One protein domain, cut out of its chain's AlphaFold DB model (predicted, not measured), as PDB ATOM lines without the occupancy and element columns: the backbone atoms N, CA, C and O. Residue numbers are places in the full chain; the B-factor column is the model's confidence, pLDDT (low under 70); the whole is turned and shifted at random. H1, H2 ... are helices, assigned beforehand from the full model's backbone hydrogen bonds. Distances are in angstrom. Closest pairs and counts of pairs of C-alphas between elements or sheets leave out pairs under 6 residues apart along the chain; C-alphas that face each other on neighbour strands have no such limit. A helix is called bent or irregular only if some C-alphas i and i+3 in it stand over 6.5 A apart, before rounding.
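This is residues 40 to 86 of the 86 residues of the protein "Transposase" of Methylorubrum extorquens (strain PA1) (UniProt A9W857). Two long helices, H1 and H3, cross as a lopsided X with few contacts, and the chain turns between them through the short helix H2 and a loop. The first residues of H1, 40 to 46, stick out free at one end of the longest axis. The printed part has 47 residues with three named helices, H1, H2 and H3 in chain order, and no named strand; the class is all helix. It is only just compact, close to loose, with a radius of gyration of the C-alphas of 11.4 A, and elongated, spanning 33 by 19 by 17 A.

Find C-alpha 40 at (135.219, 202.743, 155.667); from there H1 runs through residues 40 to 57, 26.8 A long. It is neither bent nor irregular, but only just: C-alphas 43 and 46 are 6.2 A apart. Next comes H2, residues 59 to 62. Then look at C-alpha 69 at (132.860, 202.491, 183.565), where H3 begins; it runs 22.3 A to C-alpha 84 at (146.885, 204.738, 166.377).

H1 and H3 touch, H1 with residues 51 to 55 alone and H3 with 79 to 83 alone; their closest C-alphas, those of Leu 51 and Ala 80, are 6.9 A apart. They run opposite ways at a steep tilt of 66 degrees. H1, with residues 55 to 56 alone, and H2 only just touch, with 3 pairs of C-alphas within 8 A, and touch only at the corner; the closest C-alphas, of Lys 56 and Ala 62, are 5.6 A apart. H2 and H3 are close but not clearly touching, their closest C-alphas, of Val 61 and Phe 72, being 7.9 A apart. In H3 every O i to N i+4 pair is within hydrogen-bond range, in H1 12 of 14 are, and H2 is too short for such a pair.

The two C-alphas farthest apart, of Trp 40 and Lys 67, are 33.5 A apart. The printed part has no cut and ends at Lys 86, the chain's last residue. The link from H1 to H2 is tight, and that from H2 to H3 is short, with 6 residues. Mean pLDDT of the printed part is 73.5; look for values under 70 at residues 40 to 43, 59 to 67 and 86.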
ATOM      1  N   TRP A  40     134.491 202.246 154.495       69.31
ATOM      2  CA  TRP A  40     135.219 202.743 155.667       69.31
ATOM      3  C   TRP A  40     134.877 201.966 156.948       69.31
ATOM      4  O   TRP A  40     135.751 201.728 157.781       69.31
ATOM      5  N   ALA A  41     133.627 201.520 157.103       68.38
ATOM      6  CA  ALA A  41     133.200 200.737 158.259       68.38
ATOM      7  C   ALA A  41     133.750 199.306 158.192       68.38
ATOM      8  O   ALA A  41     134.058 198.709 159.224       68.38
ATOM      9  N   TYR A  42     133.904 198.763 156.981       69.50
ATOM     10  CA  TYR A  42     134.528 197.462 156.765       69.50
ATOM     11  C   TYR A  42     136.038 197.506 157.042       69.50
ATOM     12  O   TYR A  42     136.563 196.641 157.743       69.50
ATOM     13  N   ASN A  43     136.727 198.551 156.577       69.88
ATOM     14  CA  ASN A  43     138.167 198.705 156.775       69.88
ATOM     15  C   ASN A  43     138.536 198.936 158.255       69.88
ATOM     16  O   ASN A  43     139.458 198.310 158.784       69.88
ATOM     17  N   ASN A  44     137.755 199.758 158.966       73.06
ATOM     18  CA  ASN A  44     137.984 200.049 160.387       73.06
ATOM     19  C   ASN A  44     137.668 198.862 161.312       73.06
ATOM     20  O   ASN A  44     138.126 198.827 162.457       73.06
ATOM     21  N   ARG A  45     136.931 197.853 160.831       72.75
ATOM     22  CA  ARG A  45     136.615 196.656 161.619       72.75
ATOM     23  C   ARG A  45     137.868 195.864 161.997       72.75
ATOM     24  O   ARG A  45     137.959 195.392 163.124       72.75
ATOM     25  N   ASN A  46     138.841 195.753 161.094       78.75
ATOM     26  CA  ASN A  46     140.094 195.037 161.356       78.75
ATOM     27  C   ASN A  46     140.932 195.725 162.451       78.75
ATOM     28  O   ASN A  46     141.551 195.042 163.264       78.75
ATOM     29  N   LEU A  47     140.903 197.061 162.521       78.25
ATOM     30  CA  LEU A  47     141.529 197.820 163.612       78.25
ATOM     31  C   LEU A  47     140.840 197.511 164.949       78.25
ATOM     32  O   LEU A  47     141.499 197.142 165.918       78.25
ATOM     33  N   GLY A  48     139.503 197.538 164.975       77.62
ATOM     34  CA  GLY A  48     138.724 197.174 166.163       77.62
ATOM     35  C   GLY A  48     138.942 195.727 166.623       77.62
ATOM     36  O   GLY A  48     139.074 195.469 167.818       77.62
ATOM     37  N   GLU A  49     139.033 194.773 165.695       81.19
ATOM     38  CA  GLU A  49     139.292 193.362 166.010       81.19
ATOM     39  C   GLU A  49     140.713 193.136 166.549       81.19
ATOM     40  O   GLU A  49     140.884 192.376 167.503       81.19
ATOM     41  N   ARG A  50     141.723 193.827 166.000       80.00
ATOM     42  CA  ARG A  50     143.108 193.788 166.501       80.00
ATOM     43  C   ARG A  50     143.231 194.405 167.889       80.00
ATOM     44  O   ARG A  50     143.863 193.811 168.762       80.00
ATOM     45  N   LEU A  51     142.582 195.547 168.110       78.31
ATOM     46  CA  LEU A  51     142.490 196.183 169.420       78.31
ATOM     47  C   LEU A  51     141.845 195.231 170.436       78.31
ATOM     48  O   LEU A  51     142.380 195.015 171.520       78.31
ATOM     49  N   TRP A  52     140.729 194.600 170.065       75.38
ATOM     50  CA  TRP A  52     140.027 193.656 170.930       75.38
ATOM     51  C   TRP A  52     140.839 192.387 171.216       75.38
ATOM     52  O   TRP A  52     140.796 191.869 172.332       75.38
ATOM     53  N   ALA A  53     141.605 191.892 170.242       81.94
ATOM     54  CA  ALA A  53     142.523 190.776 170.443       81.94
ATOM     55  C   ALA A  53     143.614 191.124 171.472       81.94
ATOM     56  O   ALA A  53     143.808 190.363 172.417       81.94
ATOM     57  N   ARG A  54     144.235 192.307 171.360       76.44
ATOM     58  CA  ARG A  54     145.232 192.812 172.324       76.44
ATOM     59  C   ARG A  54     144.643 193.028 173.717       76.44
ATOM     60  O   ARG A  54     145.249 192.652 174.714       76.44
ATOM     61  N   LEU A  55     143.430 193.574 173.795       76.25
ATOM     62  CA  LEU A  55     142.731 193.777 175.066       76.25
ATOM     63  C   LEU A  55     142.427 192.459 175.787       76.25
ATOM     64  O   LEU A  55     142.459 192.420 177.014       76.25
ATOM     65  N   LYS A  56     142.168 191.366 175.059       72.25
ATOM     66  CA  LYS A  56     141.975 190.045 175.677       72.25
ATOM     67  C   LYS A  56     143.249 189.464 176.281       72.25
ATOM     68  O   LYS A  56     143.147 188.663 177.207       72.25
ATOM     69  N   GLU A  57     144.426 189.845 175.789       75.94
ATOM     70  CA  GLU A  57     145.703 189.413 176.373       75.94
ATOM     71  C   GLU A  57     145.948 190.072 177.738       75.94
ATOM     72  O   GLU A  57     146.628 189.512 178.600       75.94
ATOM     73  N   TRP A  58     145.346 191.239 177.983       72.12
ATOM     74  CA  TRP A  58     145.475 191.943 179.251       72.12
ATOM     75  C   TRP A  58     144.586 191.266 180.295       72.12
ATOM     76  O   TRP A  58     143.372 191.481 180.350       72.12
ATOM     77  N   ARG A  59     145.196 190.455 181.173       60.81
ATOM     78  CA  ARG A  59     144.482 189.732 182.246       60.81
ATOM     79  C   ARG A  59     143.593 190.648 183.097       60.81
ATOM     80  O   ARG A  59     142.539 190.193 183.536       60.81
ATOM     81  N   ALA A  60     143.972 191.916 183.288       60.94
ATOM     82  CA  ALA A  60     143.193 192.917 184.027       60.94
ATOM     83  C   ALA A  60     141.848 193.260 183.353       60.94
ATOM     84  O   ALA A  60     140.826 193.391 184.025       60.94
ATOM     85  N   VAL A  61     141.824 193.325 182.019       63.47
ATOM     86  CA  VAL A  61     140.604 193.567 181.234       63.47
ATOM     87  C   VAL A  61     139.769 192.289 181.142       63.47
ATOM     88  O   VAL A  61     138.555 192.327 181.338       63.47
ATOM     89  N   ALA A  62     140.415 191.139 180.919       61.19
ATOM     90  CA  ALA A  62     139.749 189.842 180.775       61.19
ATOM     91  C   ALA A  62     139.032 189.375 182.055       61.19
ATOM     92  O   ALA A  62     137.985 188.735 181.986       61.19
ATOM     93  N   THR A  63     139.574 189.713 183.225       67.69
ATOM     94  CA  THR A  63     138.961 189.388 184.525       67.69
ATOM     95  C   THR A  63     137.949 190.433 184.996       67.69
ATOM     96  O   THR A  63     137.298 190.219 186.015       67.69
ATOM     97  N   ARG A  64     137.762 191.525 184.233       64.88
ATOM     98  CA  ARG A  64     136.755 192.569 184.475       64.88
ATOM     99  C   ARG A  64     136.819 193.142 185.901       64.88
ATOM    100  O   ARG A  64     135.789 193.333 186.539       64.88
ATOM    101  N   TYR A  65     138.029 193.410 186.395       59.53
ATOM    102  CA  TYR A  65     138.225 193.972 187.740       59.53
ATOM    103  C   TYR A  65     137.820 195.450 187.849       59.53
ATOM    104  O   TYR A  65     137.570 195.941 188.951       59.53
ATOM    105  N   GLU A  66     137.707 196.153 186.719       61.81
ATOM    106  CA  GLU A  66     137.272 197.549 186.683       61.81
ATOM    107  C   GLU A  66     135.785 197.658 187.040       61.81
ATOM    108  O   GLU A  66     134.893 197.458 186.214       61.81
ATOM    109  N   LYS A  67     135.513 197.988 188.306       66.75
ATOM    110  CA  LYS A  67     134.159 198.191 188.848       66.75
ATOM    111  C   LYS A  67     133.459 199.424 188.258       66.75
ATOM    112  O   LYS A  67     132.238 199.534 188.353       66.75
ATOM    113  N   THR A  68     134.226 200.335 187.655       75.56
ATOM    114  CA  THR A  68     133.776 201.652 187.197       75.56
ATOM    115  C   THR A  68     133.937 201.789 185.687       75.56
ATOM    116  O   THR A  68     135.007 201.538 185.133       75.56
ATOM    117  N   VAL A  69     132.885 202.273 185.023       77.38
ATOM    118  CA  VAL A  69     132.860 202.491 183.565       77.38
ATOM    119  C   VAL A  69     133.977 203.442 183.118       77.38
ATOM    120  O   VAL A  69     134.598 203.207 182.092       77.38
ATOM    121  N   CYS A  70     134.295 204.463 183.917       79.25
ATOM    122  CA  CYS A  70     135.327 205.450 183.598       79.25
ATOM    123  C   CYS A  70     136.731 204.834 183.464       79.25
ATOM    124  O   CYS A  70     137.443 205.138 182.509       79.25
ATOM    125  N   SER A  71     137.114 203.936 184.377       74.81
ATOM    126  CA  SER A  71     138.408 203.244 184.314       74.81
ATOM    127  C   SER A  71     138.481 202.316 183.100       74.81
ATOM    128  O   SER A  71     139.473 202.312 182.375       74.81
ATOM    129  N   PHE A  72     137.389 201.600 182.809       72.69
ATOM    130  CA  PHE A  72     137.286 200.750 181.623       72.69
ATOM    131  C   PHE A  72     137.404 201.555 180.318       72.69
ATOM    132  O   PHE A  72     138.158 201.180 179.418       72.69
ATOM    133  N   THR A  73     136.711 202.691 180.223       79.56
ATOM    134  CA  THR A  73     136.799 203.589 179.065       79.56
ATOM    135  C   THR A  73     138.193 204.205 178.933       79.56
ATOM    136  O   THR A  73     138.682 204.336 177.814       79.56
ATOM    137  N   GLY A  74     138.870 204.523 180.041       80.69
ATOM    138  CA  GLY A  74     140.251 205.014 180.034       80.69
ATOM    139  C   GLY A  74     141.230 204.006 179.429       80.69
ATOM    140  O   GLY A  74     142.003 204.359 178.541       80.69
ATOM    141  N   VAL A  75     141.141 202.735 179.834       77.62
ATOM    142  CA  VAL A  75     141.956 201.647 179.265       77.62
ATOM    143  C   VAL A  75     141.672 201.456 177.774       77.62
ATOM    144  O   VAL A  75     142.602 201.302 176.984       77.62
ATOM    145  N   LEU A  76     140.399 201.518 177.371       77.12
ATOM    146  CA  LEU A  76     140.000 201.418 175.966       77.12
ATOM    147  C   LEU A  76     140.569 202.575 175.130       77.12
ATOM    148  O   LEU A  76     141.069 202.351 174.030       77.12
ATOM    149  N   CYS A  77     140.524 203.797 175.664       81.75
ATOM    150  CA  CYS A  77     141.033 204.992 174.997       81.75
ATOM    151  C   CYS A  77     142.567 204.963 174.881       81.75
ATOM    152  O   CYS A  77     143.115 205.238 173.813       81.75
ATOM    153  N   LEU A  78     143.264 204.544 175.943       79.75
ATOM    154  CA  LEU A  78     144.714 204.347 175.930       79.75
ATOM    155  C   LEU A  78     145.117 203.305 174.879       79.75
ATOM    156  O   LEU A  78     146.000 203.558 174.064       79.75
ATOM    157  N   ALA A  79     144.440 202.156 174.854       76.94
ATOM    158  CA  ALA A  79     144.721 201.091 173.899       76.94
ATOM    159  C   ALA A  79     144.443 201.525 172.449       76.94
ATOM    160  O   ALA A  79     145.244 201.229 171.566       76.94
ATOM    161  N   ALA A  80     143.365 202.280 172.206       80.06
ATOM    162  CA  ALA A  80     143.080 202.864 170.896       80.06
ATOM    163  C   ALA A  80     144.153 203.883 170.468       80.06
ATOM    164  O   ALA A  80     144.564 203.897 169.311       80.06
ATOM    165  N   THR A  81     144.651 204.696 171.404       82.94
ATOM    166  CA  THR A  81     145.711 205.684 171.138       82.94
ATOM    167  C   THR A  81     147.043 205.001 170.818       82.94
ATOM    168  O   THR A  81     147.740 205.408 169.895       82.94
ATOM    169  N   LEU A  82     147.385 203.931 171.541       76.94
ATOM    170  CA  LEU A  82     148.576 203.121 171.274       76.94
ATOM    171  C   LEU A  82     148.493 202.379 169.934       76.94
ATOM    172  O   LEU A  82     149.517 202.211 169.276       76.94
ATOM    173  N   ASP A  83     147.298 201.938 169.528       74.62
ATOM    174  CA  ASP A  83     147.076 201.345 168.205       74.62
ATOM    175  C   ASP A  83     147.229 202.390 167.090       74.62
ATOM    176  O   ASP A  83     147.836 202.093 166.069       74.62
ATOM    177  N   TRP A  84     146.758 203.621 167.319       77.31
ATOM    178  CA  TRP A  84     146.885 204.738 166.377       77.31
ATOM    179  C   TRP A  84     148.321 205.258 166.226       77.31
ATOM    180  O   TRP A  84     148.709 205.702 165.150       77.31
ATOM    181  N   LEU A  85     149.111 205.241 167.303       76.00
ATOM    182  CA  LEU A  85     150.498 205.719 167.294       76.00
ATOM    183  C   LEU A  85     151.464 204.750 166.588       76.00
ATOM    184  O   LEU A  85     152.608 205.115 166.319       76.00
ATOM    185  N   LYS A  86     151.032 203.513 166.332       61.03
ATOM    186  CA  LYS A  86     151.849 202.457 165.737       61.03
ATOM    187  C   LYS A  86     151.849 202.508 164.212       61.03
ATOM    188  O   LYS A  86     152.959 202.326 163.662       61.03
TER     189      LYS A  86